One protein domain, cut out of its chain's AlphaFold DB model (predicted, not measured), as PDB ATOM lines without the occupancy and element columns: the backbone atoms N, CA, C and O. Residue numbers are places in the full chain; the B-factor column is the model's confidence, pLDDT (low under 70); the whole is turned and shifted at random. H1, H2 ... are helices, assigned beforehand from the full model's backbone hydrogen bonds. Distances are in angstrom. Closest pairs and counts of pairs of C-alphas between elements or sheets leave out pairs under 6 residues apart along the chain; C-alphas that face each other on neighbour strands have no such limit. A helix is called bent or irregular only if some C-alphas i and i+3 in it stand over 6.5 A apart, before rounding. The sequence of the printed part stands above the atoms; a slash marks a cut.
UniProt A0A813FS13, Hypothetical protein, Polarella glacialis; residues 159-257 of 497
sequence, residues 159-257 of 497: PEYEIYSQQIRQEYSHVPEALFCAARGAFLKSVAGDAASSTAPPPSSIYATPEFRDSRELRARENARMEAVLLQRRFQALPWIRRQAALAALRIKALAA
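AT A GLANCE: This is residues 159 to 257 of the 497 residues of the protein "Hypothetical protein" of Polarella glacialis (UniProt A0A813FS13). A helical hairpin of H2 and the longer H3 makes the core, H4 packs steeply on the first part of H2, and H1 lies near H3 but touches no helix. The 99 printed residues, with four named helices, H1 to H4, and no named strand, are all helix in class. The whole is compact, radius of gyration of the C-alphas 14.6 A, spanning 45 by 31 by 21 A.

IN THESE COORDINATES: Find C-alpha 159 at (-43.361, -6.799, -42.299), where H1, residues 159 to 171, begins its 19.1 A. Next come H2, residues 177 to 192, 21.6 A, and H3, residues 210 to 237, 39.9 A. H3 is irregular: C-alphas 215 and 218 are 7.8 A apart, with a kink of 50 degrees near residue 217. H4, residues 240 to 257, runs 25.8 A to C-alpha 257 at (-47.134, 28.340, -39.203).

HOW THE PARTS SIT: H1 is close to but not clearly touching H3; their closest C-alphas, Tyr 161 and Asn 223, are 7.2 A apart. In the hairpin, H2 and H3 touch, closest at the C-alphas of Ala 192 and Arg 221, 4.3 A, opposite ways at a shallow tilt of 30 degrees. H2, with residues 178 to 183 alone, touches residues 242 to 250 of H4, closest at the C-alphas of Leu 179 and Ala 246, 5.0 A, at a steep tilt of 57 degrees. Every O i to N i+4 pair is within hydrogen-bond range in H1, H2 and H4, and 22 of 24 in H3.

THE WHOLE: The printed part has no cut; the link of residues 193 to 209 is long. Look for pLDDT under 70 at residues 195 to 203, 249 to 250 and 252 to 257 of this model.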
ATOM      1  N   PRO A 159     -43.780  -6.604 -40.907       97.31
ATOM      2  CA  PRO A 159     -43.361  -6.799 -42.299       97.31
ATOM      3  C   PRO A 159     -44.261  -6.082 -43.317       97.31
ATOM      4  O   PRO A 159     -43.768  -5.477 -44.264       97.31
ATOM      5  N   GLU A 160     -45.578  -6.097 -43.109       93.81
ATOM      6  CA  GLU A 160     -46.531  -5.408 -43.989       93.81
ATOM      7  C   GLU A 160     -46.472  -3.885 -43.809       93.81
ATOM      8  O   GLU A 160     -46.543  -3.133 -44.782       93.81
ATOM      9  N   TYR A 161     -46.307  -3.418 -42.568       95.75
ATOM     10  CA  TYR A 161     -46.124  -1.999 -42.262       95.75
ATOM     11  C   TYR A 161     -44.827  -1.449 -42.873       95.75
ATOM     12  O   TYR A 161     -44.786  -0.312 -43.341       95.75
ATOM     13  N   GLU A 162     -43.758  -2.243 -42.899       94.38
ATOM     14  CA  GLU A 162     -42.488  -1.841 -43.499       94.38
ATOM     15  C   GLU A 162     -42.631  -1.612 -45.011       94.38
ATOM     16  O   GLU A 162     -42.114  -0.619 -45.525       94.38
ATOM     17  N   ILE A 163     -43.399  -2.457 -45.710       95.25
ATOM     18  CA  ILE A 163     -43.740  -2.253 -47.128       95.25
ATOM     19  C   ILE A 163     -44.494  -0.928 -47.307       95.25
ATOM     20  O   ILE A 163     -44.107  -0.116 -48.149       95.25
ATOM     21  N   TYR A 164     -45.502  -0.664 -46.468       95.50
ATOM     22  CA  TYR A 164     -46.221   0.616 -46.448       95.50
ATOM     23  C   TYR A 164     -45.269   1.809 -46.251       95.50
ATOM     24  O   TYR A 164     -45.274   2.761 -47.033       95.50
ATOM     25  N   SER A 165     -44.388   1.753 -45.248       93.69
ATOM     26  CA  SER A 165     -43.396   2.802 -44.981       93.69
ATOM     27  C   SER A 165     -42.485   3.055 -46.190       93.69
ATOM     28  O   SER A 165     -42.210   4.209 -46.545       93.69
ATOM     29  N   GLN A 166     -42.046   1.990 -46.872       94.25
ATOM     30  CA  GLN A 166     -41.236   2.088 -48.085       94.25
ATOM     31  C   GLN A 166     -42.006   2.730 -49.244       94.25
ATOM     32  O   GLN A 166     -41.447   3.599 -49.917       94.25
ATOM     33  N   GLN A 167     -43.274   2.370 -49.453       95.00
ATOM     34  CA  GLN A 167     -44.140   2.989 -50.463       95.00
ATOM     35  C   GLN A 167     -44.326   4.487 -50.191       95.00
ATOM     36  O   GLN A 167     -44.087   5.308 -51.078       95.00
ATOM     37  N   ILE A 168     -44.604   4.879 -48.943       92.25
ATOM     38  CA  ILE A 168     -44.671   6.301 -48.577       92.25
ATOM     39  C   ILE A 168     -43.326   6.998 -48.827       92.25
ATOM     40  O   ILE A 168     -43.275   8.120 -49.335       92.25
ATOM     41  N   ARG A 169     -42.190   6.352 -48.530       92.94
ATOM     42  CA  ARG A 169     -40.877   6.932 -48.851       92.94
ATOM     43  C   ARG A 169     -40.692   7.151 -50.359       92.94
ATOM     44  O   ARG A 169     -40.045   8.139 -50.720       92.94
ATOM     45  N   GLN A 170     -41.232   6.281 -51.213       92.69
ATOM     46  CA  GLN A 170     -41.181   6.424 -52.673       92.69
ATOM     47  C   GLN A 170     -42.011   7.622 -53.160       92.69
ATOM     48  O   GLN A 170     -41.491   8.444 -53.918       92.69
ATOM     49  N   GLU A 171     -43.234   7.801 -52.656       87.38
ATOM     50  CA  GLU A 171     -44.094   8.953 -52.994       87.38
ATOM     51  C   GLU A 171     -43.432  10.287 -52.592       87.38
ATOM     52  O   GLU A 171     -43.418  11.276 -53.334       87.38
ATOM     53  N   TYR A 172     -42.748  10.288 -51.445       84.81
ATOM     54  CA  TYR A 172     -41.979  11.427 -50.947       84.81
ATOM     55  C   TYR A 172     -40.509  11.429 -51.399       84.81
ATOM     56  O   TYR A 172     -39.684  12.130 -50.805       84.81
ATOM     57  N   SER A 173     -40.140  10.688 -52.450       87.62
ATOM     58  CA  SER A 173     -38.762  10.624 -52.977       87.62
ATOM     59  C   SER A 173     -38.184  12.000 -53.328       87.62
ATOM     60  O   SER A 173     -36.994  12.246 -53.130       87.62
ATOM     61  N   HIS A 174     -39.047  12.924 -53.759       82.38
ATOM     62  CA  HIS A 174     -38.719  14.319 -54.044       82.38
ATOM     63  C   HIS A 174     -38.308  15.130 -52.795       82.38
ATOM     64  O   HIS A 174     -37.677  16.180 -52.922       82.38
ATOM     65  N   VAL A 175     -38.649  14.664 -51.589       80.19
ATOM     66  CA  VAL A 175     -38.235  15.275 -50.322       80.19
ATOM     67  C   VAL A 175     -36.834  14.781 -49.950       80.19
ATOM     68  O   VAL A 175     -36.623  13.565 -49.862       80.19
ATOM     69  N   PRO A 176     -35.876  15.690 -49.668       84.50
ATOM     70  CA  PRO A 176     -34.541  15.313 -49.220       84.50
ATOM     71  C   PRO A 176     -34.580  14.429 -47.972       84.50
ATOM     72  O   PRO A 176     -35.327  14.703 -47.034       84.50
ATOM     73  N   GLU A 177     -33.720  13.410 -47.927       89.38
ATOM     74  CA  GLU A 177     -33.747  12.374 -46.886       89.38
ATOM     75  C   GLU A 177     -33.711  12.938 -45.459       89.38
ATOM     76  O   GLU A 177     -34.524  12.552 -44.623       89.38
ATOM     77  N   ALA A 178     -32.839  13.916 -45.191       84.19
ATOM     78  CA  ALA A 178     -32.747  14.547 -43.874       84.19
ATOM     79  C   ALA A 178     -34.071  15.203 -43.443       84.19
ATOM     80  O   ALA A 178     -34.452  15.115 -42.276       84.19
ATOM     81  N   LEU A 179     -34.776  15.848 -44.380       80.56
ATOM     82  CA  LEU A 179     -36.054  16.504 -44.116       80.56
ATOM     83  C   LEU A 179     -37.168  15.473 -43.925       80.56
ATOM     84  O   LEU A 179     -37.962  15.613 -42.999       80.56
ATOM     85  N   PHE A 180     -37.190  14.425 -44.751       86.12
ATOM     86  CA  PHE A 180     -38.155  13.335 -44.631       86.12
ATOM     87  C   PHE A 180     -38.026  12.619 -43.284       86.12
ATOM     88  O   PHE A 180     -39.009  12.527 -42.554       86.12
ATOM     89  N   CYS A 181     -36.819  12.178 -42.908       87.06
ATOM     90  CA  CYS A 181     -36.595  11.486 -41.637       87.06
ATOM     91  C   CYS A 181     -36.988  12.351 -40.433       87.06
ATOM     92  O   CYS A 181     -37.625  11.853 -39.508       87.06
ATOM     93  N   ALA A 182     -36.647  13.644 -40.450       81.50
ATOM     94  CA  ALA A 182     -36.993  14.554 -39.365       81.50
ATOM     95  C   ALA A 182     -38.509  14.819 -39.281       81.50
ATOM     96  O   ALA A 182     -39.085  14.707 -38.202       81.50
ATOM     97  N   ALA A 183     -39.162  15.140 -40.404       81.94
ATOM     98  CA  ALA A 183     -40.586  15.475 -40.434       81.94
ATOM     99  C   ALA A 183     -41.477  14.255 -40.158       81.94
ATOM    100  O   ALA A 183     -42.337  14.311 -39.280       81.94
ATOM    101  N   ARG A 184     -41.241  13.137 -40.857       89.19
ATOM    102  CA  ARG A 184     -42.005  11.898 -40.661       89.19
ATOM    103  C   ARG A 184     -41.750  11.299 -39.281       89.19
ATOM    104  O   ARG A 184     -42.695  10.897 -38.620       89.19
ATOM    105  N   GLY A 185     -40.504  11.319 -38.802       88.12
ATOM    106  CA  GLY A 185     -40.184  10.868 -37.447       88.12
ATOM    107  C   GLY A 185     -40.904  11.681 -36.366       88.12
ATOM    108  O   GLY A 185     -41.374  11.107 -35.389       88.12
ATOM    109  N   ALA A 186     -41.038  13.001 -36.538       82.25
ATOM    110  CA  ALA A 186     -41.815  13.838 -35.620       82.25
ATOM    111  C   ALA A 186     -43.319  13.518 -35.669       82.25
ATOM    112  O   ALA A 186     -43.947  13.396 -34.618       82.25
ATOM    113  N   PHE A 187     -43.879  13.327 -36.868       84.62
ATOM    114  CA  PHE A 187     -45.271  12.903 -37.046       84.62
ATOM    115  C   PHE A 187     -45.550  11.557 -36.360       84.62
ATOM    116  O   PHE A 187     -46.464  11.460 -35.547       84.62
ATOM    117  N   LEU A 188     -44.715  10.544 -36.597       87.88
ATOM    118  CA  LEU A 188     -44.896   9.205 -36.028       87.88
ATOM    119  C   LEU A 188     -44.746   9.174 -34.505       87.88
ATOM    120  O   LEU A 188     -45.469   8.438 -33.842       87.88
ATOM    121  N   LYS A 189     -43.875  10.012 -33.925       86.38
ATOM    122  CA  LYS A 189     -43.817  10.196 -32.462       86.38
ATOM    123  C   LYS A 189     -45.142  10.724 -31.912       86.38
ATOM    124  O   LYS A 189     -45.630  10.213 -30.910       86.38
ATOM    125  N   SER A 190     -45.769  11.680 -32.605       82.06
ATOM    126  CA  SER A 190     -47.107  12.155 -32.235       82.06
ATOM    127  C   SER A 190     -48.161  11.050 -32.331       82.06
ATOM    128  O   SER A 190     -49.001  10.955 -31.442       82.06
ATOM    129  N   VAL A 191     -48.121  10.219 -33.380       83.75
ATOM    130  CA  VAL A 191     -49.040   9.077 -33.558       83.75
ATOM    131  C   VAL A 191     -48.843   8.030 -32.458       83.75
ATOM    132  O   VAL A 191     -49.810   7.541 -31.884       83.75
ATOM    133  N   ALA A 192     -47.596   7.744 -32.083       87.44
ATOM    134  CA  ALA A 192     -47.268   6.847 -30.980       87.44
ATOM    135  C   ALA A 192     -47.820   7.320 -29.621       87.44
ATOM    136  O   ALA A 192     -48.029   6.505 -28.720       87.44
ATOM    137  N   GLY A 193     -48.103   8.616 -29.469       80.38
ATOM    138  CA  GLY A 193     -48.440   9.244 -28.190       80.38
ATOM    139  C   GLY A 193     -47.215   9.738 -27.420       80.38
ATOM    140  O   GLY A 193     -47.341  10.165 -26.274       80.38
ATOM    141  N   ASP A 194     -46.037   9.718 -28.042       74.50
ATOM    142  CA  ASP A 194     -44.826  10.266 -27.456       74.50
ATOM    143  C   ASP A 194     -44.907  11.794 -27.603       74.50
ATOM    144  O   ASP A 194     -44.857  12.335 -28.711       74.50
ATOM    145  N   ALA A 195     -45.075  12.509 -26.489       55.66
ATOM    146  CA  ALA A 195     -45.187  13.965 -26.466       55.66
ATOM    147  C   ALA A 195     -43.859  14.632 -26.878       55.66
ATOM    148  O   ALA A 195     -43.082  15.106 -26.053       55.66
ATOM    149  N   ALA A 196     -43.577  14.670 -28.179       45.50
ATOM    150  CA  ALA A 196     -42.395  15.305 -28.734       45.50
ATOM    151  C   ALA A 196     -42.762  16.649 -29.383       45.50
ATOM    152  O   ALA A 196     -43.026  16.744 -30.579       45.50
ATOM    153  N   SER A 197     -42.693  17.726 -28.595       43.38
ATOM    154  CA  SER A 197     -42.540  19.130 -29.041       43.38
ATOM    155  C   SER A 197     -43.648  19.786 -29.890       43.38
ATOM    156  O   SER A 197     -43.485  20.934 -30.305       43.38
ATOM    157  N   SER A 198     -44.774  19.112 -30.131       46.41
ATOM    158  CA  SER A 198     -45.964  19.703 -30.759       46.41
ATOM    159  C   SER A 198     -46.737  20.566 -29.752       46.41
ATOM    160  O   SER A 198     -46.941  20.164 -28.610       46.41
ATOM    161  N   THR A 199     -47.206  21.744 -30.174       43.09
ATOM    162  CA  THR A 199     -48.116  22.613 -29.400       43.09
ATOM    163  C   THR A 199     -49.531  22.039 -29.257       43.09
ATOM    164  O   THR A 199     -50.354  22.635 -28.570       43.09
ATOM    165  N   ALA A 200     -49.827  20.915 -29.914       45.53
ATOM    166  CA  ALA A 200     -51.085  20.190 -29.794       45.53
ATOM    167  C   ALA A 200     -50.870  18.863 -29.039       45.53
ATOM    168  O   ALA A 200     -49.893  18.164 -29.342       45.53
ATOM    169  N   PRO A 201     -51.760  18.505 -28.091       49.59
ATOM    170  CA  PRO A 201     -51.688  17.236 -27.376       49.59
ATOM    171  C   PRO A 201     -51.807  16.048 -28.348       49.59
ATOM    172  O   PRO A 201     -52.476  16.167 -29.385       49.59
ATOM    173  N   PRO A 202     -51.156  14.908 -28.043       57.84
ATOM    174  CA  PRO A 202     -51.300  13.698 -28.844       57.84
ATOM    175  C   PRO A 202     -52.775  13.265 -28.892       57.84
ATOM    176  O   PRO A 202     -53.522  13.533 -27.946       57.84
ATOM    177  N   PRO A 203     -53.221  12.626 -29.988       64.75
ATOM    178  CA  PRO A 203     -54.584  12.124 -30.070       64.75
ATOM    179  C   PRO A 203     -54.819  11.045 -29.001       64.75
ATOM    180  O   PRO A 203     -53.950  10.204 -28.745       64.75
ATOM    181  N   SER A 204     -55.999  11.085 -28.373       73.94
ATOM    182  CA  SER A 204     -56.431  10.101 -27.372       73.94
ATOM    183  C   SER A 204     -56.490   8.687 -27.955       73.94
ATOM    184  O   SER A 204     -56.125   7.739 -27.269       73.94
ATOM    185  N   SER A 205     -56.857   8.559 -29.233       86.12
ATOM    186  CA  SER A 205     -56.809   7.319 -30.011       86.12
ATOM    187  C   SER A 205     -56.418   7.583 -31.468       86.12
ATOM    188  O   SER A 205     -56.645   8.678 -31.983       86.12
ATOM    189  N   ILE A 206     -55.810   6.590 -32.121       89.06
ATOM    190  CA  ILE A 206     -55.566   6.585 -33.572       89.06
ATOM    191  C   ILE A 206     -56.863   6.229 -34.297       89.06
ATOM    192  O   ILE A 206     -57.190   6.867 -35.291       89.06
ATOM    193  N   TYR A 207     -57.597   5.249 -33.763       93.12
ATOM    194  CA  TYR A 207     -58.843   4.758 -34.343       93.12
ATOM    195  C   TYR A 207     -60.087   5.341 -33.658       93.12
ATOM    196  O   TYR A 207     -60.110   5.591 -32.439       93.12
ATOM    197  N   ALA A 208     -61.132   5.573 -34.445       92.88
ATOM    198  CA  ALA A 208     -62.375   6.209 -34.044       92.88
ATOM    199  C   ALA A 208     -63.375   5.220 -33.426       92.88
ATOM    200  O   ALA A 208     -64.046   5.580 -32.451       92.88
ATOM    201  N   THR A 209     -63.461   3.983 -33.922       93.62
ATOM    202  CA  THR A 209     -64.375   2.963 -33.393       93.62
ATOM    203  C   THR A 209     -63.708   2.049 -32.355       93.62
ATOM    204  O   THR A 209     -62.488   1.845 -32.385       93.62
ATOM    205  N   PRO A 210     -64.476   1.504 -31.387       93.19
ATOM    206  CA  PRO A 210     -63.949   0.555 -30.406       93.19
ATOM    207  C   PRO A 210     -63.284  -0.671 -31.043       93.19
ATOM    208  O   PRO A 210     -62.208  -1.070 -30.617       93.19
ATOM    209  N   GLU A 211     -63.870  -1.221 -32.106       93.31
ATOM    210  CA  GLU A 211     -63.411  -2.459 -32.744       93.31
ATOM    211  C   GLU A 211     -62.007  -2.304 -33.347       93.31
ATOM    212  O   GLU A 211     -61.146  -3.179 -33.194       93.31
ATOM    213  N   PHE A 212     -61.741  -1.171 -34.005       95.44
ATOM    214  CA  PHE A 212     -60.414  -0.865 -34.537       95.44
ATOM    215  C   PHE A 212     -59.429  -0.499 -33.428       95.44
ATOM    216  O   PHE A 212     -58.266  -0.906 -33.488       95.44
ATOM    217  N   ARG A 213     -59.878   0.191 -32.372       94.69
ATOM    218  CA  ARG A 213     -59.016   0.455 -31.213       94.69
ATOM    219  C   ARG A 213     -58.527  -0.840 -30.570       94.69
ATOM    220  O   ARG A 213     -57.320  -1.024 -30.418       94.69
ATOM    221  N   ASP A 214     -59.440  -1.752 -30.265       94.50
ATOM    222  CA  ASP A 214     -59.127  -2.995 -29.560       94.50
ATOM    223  C   ASP A 214     -58.224  -3.913 -30.394       94.50
ATOM    224  O   ASP A 214     -57.310  -4.548 -29.868       94.50
ATOM    225  N   SER A 215     -58.434  -3.953 -31.713       94.38
ATOM    226  CA  SER A 215     -57.682  -4.842 -32.603       94.38
ATOM    227  C   SER A 215     -56.343  -4.274 -33.093       94.38
ATOM    228  O   SER A 215     -55.441  -5.055 -33.414       94.38
ATOM    229  N   ARG A 216     -56.184  -2.942 -33.180       95.25
ATOM    230  CA  ARG A 216     -55.062  -2.315 -33.912       95.25
ATOM    231  C   ARG A 216     -54.310  -1.221 -33.170       95.25
ATOM    232  O   ARG A 216     -53.146  -1.007 -33.500       95.25
ATOM    233  N   GLU A 217     -54.904  -0.538 -32.191       94.31
ATOM    234  CA  GLU A 217     -54.314   0.664 -31.571       94.31
ATOM    235  C   GLU A 217     -52.913   0.399 -31.005       94.31
ATOM    236  O   GLU A 217     -51.971   1.146 -31.286       94.31
ATOM    237  N   LEU A 218     -52.758  -0.691 -30.242       94.56
ATOM    238  CA  LEU A 218     -51.480  -1.059 -29.632       94.56
ATOM    239  C   LEU A 218     -50.401  -1.250 -30.704       94.56
ATOM    240  O   LEU A 218     -49.341  -0.622 -30.640       94.56
ATOM    241  N   ARG A 219     -50.707  -2.049 -31.733       96.62
ATOM    242  CA  ARG A 219     -49.766  -2.353 -32.814       96.62
ATOM    243  C   ARG A 219     -49.460  -1.126 -33.669       96.62
ATOM    244  O   ARG A 219     -48.311  -0.917 -34.037       96.62
ATOM    245  N   ALA A 220     -50.449  -0.273 -33.931       95.62
ATOM    246  CA  ALA A 220     -50.256   0.974 -34.664       95.62
ATOM    247  C   ALA A 220     -49.279   1.913 -33.952       95.62
ATOM    248  O   ALA A 220     -48.377   2.477 -34.579       95.62
ATOM    249  N   ARG A 221     -49.394   2.023 -32.625       94.38
ATOM    250  CA  ARG A 221     -48.453   2.799 -31.810       94.38
ATOM    251  C   ARG A 221     -47.064   2.164 -31.783       94.38
ATOM    252  O   ARG A 221     -46.077   2.888 -31.868       94.38
ATOM    253  N   GLU A 222     -46.961   0.841 -31.682       95.94
ATOM    254  CA  GLU A 222     -45.679   0.123 -31.748       95.94
ATOM    255  C   GLU A 222     -44.979   0.315 -33.098       95.94
ATOM    256  O   GLU A 222     -43.812   0.711 -33.125       95.94
ATOM    257  N   ASN A 223     -45.697   0.138 -34.207       97.31
ATOM    258  CA  ASN A 223     -45.185   0.362 -35.558       97.31
ATOM    259  C   ASN A 223     -44.699   1.806 -35.740       97.31
ATOM    260  O   ASN A 223     -43.570   2.029 -36.185       97.31
ATOM    261  N   ALA A 224     -45.498   2.791 -35.311       94.06
ATOM    262  CA  ALA A 224     -45.111   4.197 -35.370       94.06
ATOM    263  C   ALA A 224     -43.835   4.485 -34.555       94.06
ATOM    264  O   ALA A 224     -42.943   5.192 -35.035       94.06
ATOM    265  N   ARG A 225     -43.694   3.906 -33.350       95.00
ATOM    266  CA  ARG A 225     -42.465   4.031 -32.541       95.00
ATOM    267  C   ARG A 225     -41.263   3.393 -33.222       95.00
ATOM    268  O   ARG A 225     -40.203   4.018 -33.290       95.00
ATOM    269  N   MET A 226     -41.412   2.170 -33.728       96.56
ATOM    270  CA  MET A 226     -40.330   1.448 -34.396       96.56
ATOM    271  C   MET A 226     -39.835   2.208 -35.628       96.56
ATOM    272  O   MET A 226     -38.633   2.463 -35.752       96.56
ATOM    273  N   GLU A 227     -40.743   2.670 -36.491       96.69
ATOM    274  CA  GLU A 227     -40.362   3.472 -37.651       96.69
ATOM    275  C   GLU A 227     -39.721   4.803 -37.234       96.69
ATOM    276  O   GLU A 227     -38.691   5.192 -37.794       96.69
ATOM    277  N   ALA A 228     -40.247   5.487 -36.212       93.81
ATOM    278  CA  ALA A 228     -39.641   6.716 -35.705       93.81
ATOM    279  C   ALA A 228     -38.190   6.505 -35.228       93.81
ATOM    280  O   ALA A 228     -37.326   7.346 -35.501       93.81
ATOM    281  N   VAL A 229     -37.894   5.382 -34.561       96.00
ATOM    282  CA  VAL A 229     -36.529   5.011 -34.145       96.00
ATOM    283  C   VAL A 229     -35.635   4.748 -35.358       96.00
ATOM    284  O   VAL A 229     -34.506   5.246 -35.404       96.00
ATOM    285  N   LEU A 230     -36.121   4.017 -36.363       96.56
ATOM    286  CA  LEU A 230     -35.365   3.744 -37.590       96.56
ATOM    287  C   LEU A 230     -35.056   5.027 -38.370       96.56
ATOM    288  O   LEU A 230     -33.910   5.250 -38.769       96.56
ATOM    289  N   LEU A 231     -36.039   5.916 -38.527       94.12
ATOM    290  CA  LEU A 231     -35.849   7.221 -39.161       94.12
ATOM    291  C   LEU A 231     -34.883   8.102 -38.367       94.12
ATOM    292  O   LEU A 231     -34.076   8.810 -38.968       94.12
ATOM    293  N   GLN A 232     -34.906   8.039 -37.034       94.25
ATOM    294  CA  GLN A 232     -33.951   8.758 -36.194       94.25
ATOM    295  C   GLN A 232     -32.519   8.239 -36.377       94.25
ATOM    296  O   GLN A 232     -31.601   9.050 -36.513       94.25
ATOM    297  N   ARG A 233     -32.315   6.916 -36.438       96.00
ATOM    298  CA  ARG A 233     -30.999   6.314 -36.729       96.00
ATOM    299  C   ARG A 233     -30.494   6.729 -38.111       96.00
ATOM    300  O   ARG A 233     -29.361   7.193 -38.231       96.00
ATOM    301  N   ARG A 234     -31.355   6.657 -39.134       94.88
ATOM    302  CA  ARG A 234     -31.043   7.133 -40.493       94.88
ATOM    303  C   ARG A 234     -30.678   8.611 -40.500       94.88
ATOM    304  O   ARG A 234     -29.652   8.978 -41.060       94.88
ATOM    305  N   PHE A 235     -31.460   9.452 -39.822       92.31
ATOM    306  CA  PHE A 235     -31.167  10.876 -39.697       92.31
ATOM    307  C   PHE A 235     -29.799  11.110 -39.052       92.31
ATOM    308  O   PHE A 235     -29.022  11.903 -39.574       92.31
ATOM    309  N   GLN A 236     -29.479  10.415 -37.956       93.81
ATOM    310  CA  GLN A 236     -28.208  10.544 -37.233       93.81
ATOM    311  C   GLN A 236     -26.987  10.117 -38.058       93.81
ATOM    312  O   GLN A 236     -25.928  10.723 -37.889       93.81
ATOM    313  N   ALA A 237     -27.143   9.147 -38.961       95.50
ATOM    314  CA  ALA A 237     -26.090   8.702 -39.873       95.50
ATOM    315  C   ALA A 237     -25.764   9.724 -40.985       95.50
ATOM    316  O   ALA A 237     -24.723   9.621 -41.632       95.50
ATOM    317  N   LEU A 238     -26.621  10.729 -41.217       92.00
ATOM    318  CA  LEU A 238     -26.394  11.738 -42.253       92.00
ATOM    319  C   LEU A 238     -25.323  12.772 -41.849       92.00
ATOM    320  O   LEU A 238     -25.220  13.153 -40.672       92.00
ATOM    321  N   PRO A 239     -24.587  13.340 -42.830       94.12
ATOM    322  CA  PRO A 239     -23.628  14.416 -42.589       94.12
ATOM    323  C   PRO A 239     -24.233  15.566 -41.777       94.12
ATOM    324  O   PRO A 239     -25.361  15.998 -42.034       94.12
ATOM    325  N   TRP A 240     -23.468  16.099 -40.820       90.69
ATOM    326  CA  TRP A 240     -23.928  17.145 -39.893       90.69
ATOM    327  C   TRP A 240     -24.554  18.352 -40.611       90.69
ATOM    328  O   TRP A 240     -25.626  18.804 -40.216       90.69
ATOM    329  N   ILE A 241     -23.956  18.801 -41.722       76.44
ATOM    330  CA  ILE A 241     -24.457  19.936 -42.516       76.44
ATOM    331  C   ILE A 241     -25.887  19.678 -43.022       76.44
ATOM    332  O   ILE A 241     -26.753  20.546 -42.910       76.44
ATOM    333  N   ARG A 242     -26.175  18.466 -43.524       82.06
ATOM    334  CA  ARG A 242     -27.513  18.099 -44.025       82.06
ATOM    335  C   ARG A 242     -28.544  18.055 -42.898       82.06
ATOM    336  O   ARG A 242     -29.672  18.508 -43.088       82.06
ATOM    337  N   ARG A 243     -28.150  17.558 -41.720       90.00
ATOM    338  CA  ARG A 243     -29.008  17.540 -40.525       90.00
ATOM    339  C   ARG A 243     -29.375  18.951 -40.069       90.00
ATOM    340  O   ARG A 243     -30.553  19.227 -39.850       90.00
ATOM    341  N   GLN A 244     -28.395  19.851 -39.964       85.75
ATOM    342  CA  GLN A 244     -28.644  21.232 -39.535       85.75
ATOM    343  C   GLN A 244     -29.520  22.000 -40.526       85.75
ATOM    344  O   GLN A 244     -30.461  22.672 -40.107       85.75
ATOM    345  N   ALA A 245     -29.277  21.848 -41.832       72.31
ATOM    346  CA  ALA A 245     -30.107  22.470 -42.862       72.31
ATOM    347  C   ALA A 245     -31.578  22.021 -42.770       72.31
ATOM    348  O   ALA A 245     -32.484  22.853 -42.832       72.31
ATOM    349  N   ALA A 246     -31.828  20.725 -42.557       73.94
ATOM    350  CA  ALA A 246     -33.182  20.194 -42.393       73.94
ATOM    351  C   ALA A 246     -33.878  20.741 -41.133       73.94
ATOM    352  O   ALA A 246     -35.026  21.181 -41.204       73.94
ATOM    353  N   LEU A 247     -33.182  20.773 -39.990       79.88
ATOM    354  CA  LEU A 247     -33.724  21.330 -38.744       79.88
ATOM    355  C   LEU A 247     -34.021  22.830 -38.867       79.88
ATOM    356  O   LEU A 247     -35.057  23.290 -38.386       79.88
ATOM    357  N   ALA A 248     -33.151  23.591 -39.534       70.56
ATOM    358  CA  ALA A 248     -33.375  25.005 -39.809       70.56
ATOM    359  C   ALA A 248     -34.613  25.217 -40.697       70.56
ATOM    360  O   ALA A 248     -35.472  26.031 -40.359       70.56
ATOM    361  N   ALA A 249     -34.758  24.441 -41.776       66.69
ATOM    362  CA  ALA A 249     -35.923  24.507 -42.657       66.69
ATOM    363  C   ALA A 249     -37.238  24.202 -41.915       66.69
ATOM    364  O   ALA A 249     -38.225  24.923 -42.078       66.69
ATOM    365  N   LEU A 250     -37.247  23.185 -41.044       68.38
ATOM    366  CA  LEU A 250     -38.414  22.849 -40.222       68.38
ATOM    367  C   LEU A 250     -38.746  23.943 -39.203       68.38
ATOM    368  O   LEU A 250     -39.918  24.272 -39.037       68.38
ATOM    369  N   ARG A 251     -37.740  24.559 -38.568       73.00
ATOM    370  CA  ARG A 251     -37.946  25.705 -37.664       73.00
ATOM    371  C   ARG A 251     -38.534  26.905 -38.395       73.00
ATOM    372  O   ARG A 251     -39.461  27.515 -37.879       73.00
ATOM    373  N   ILE A 252     -38.049  27.221 -39.596       60.91
ATOM    374  CA  ILE A 252     -38.605  28.302 -40.424       60.91
ATOM    375  C   ILE A 252     -40.066  27.999 -40.779       60.91
ATOM    376  O   ILE A 252     -40.920  28.870 -40.623       60.91
ATOM    377  N   LYS A 253     -40.377  26.761 -41.185       57.91
ATOM    378  CA  LYS A 253     -41.751  26.335 -41.502       57.91
ATOM    379  C   LYS A 253     -42.670  26.402 -40.275       57.91
ATOM    380  O   LYS A 253     -43.773  26.931 -40.374       57.91
ATOM    381  N   ALA A 254     -42.206  25.944 -39.111       56.41
ATOM    382  CA  ALA A 254     -42.947  26.015 -37.853       56.41
ATOM    383  C   ALA A 254     -43.146  27.462 -37.373       56.41
ATOM    384  O   ALA A 254     -44.223  27.806 -36.900       56.41
ATOM    385  N   LEU A 255     -42.146  28.335 -37.536       51.19
ATOM    386  CA  LEU A 255     -42.264  29.766 -37.246       51.19
ATOM    387  C   LEU A 255     -43.226  30.464 -38.208       51.19
ATOM    388  O   LEU A 255     -43.964  31.339 -37.772       51.19
ATOM    389  N   ALA A 256     -43.258  30.080 -39.485       46.50
ATOM    390  CA  ALA A 256     -44.247  30.583 -40.435       46.50
ATOM    391  C   ALA A 256     -45.665  30.136 -40.043       46.50
ATOM    392  O   ALA A 256     -46.561  30.974 -39.979       46.50
ATOM    393  N   ALA A 257     -45.853  28.864 -39.679       46.03
ATOM    394  CA  ALA A 257     -47.134  28.340 -39.203       46.03
ATOM    395  C   ALA A 257     -47.589  29.005 -37.884       46.03
ATOM    396  O   ALA A 257     -48.714  29.487 -37.790       46.03
TER     397      ALA A 257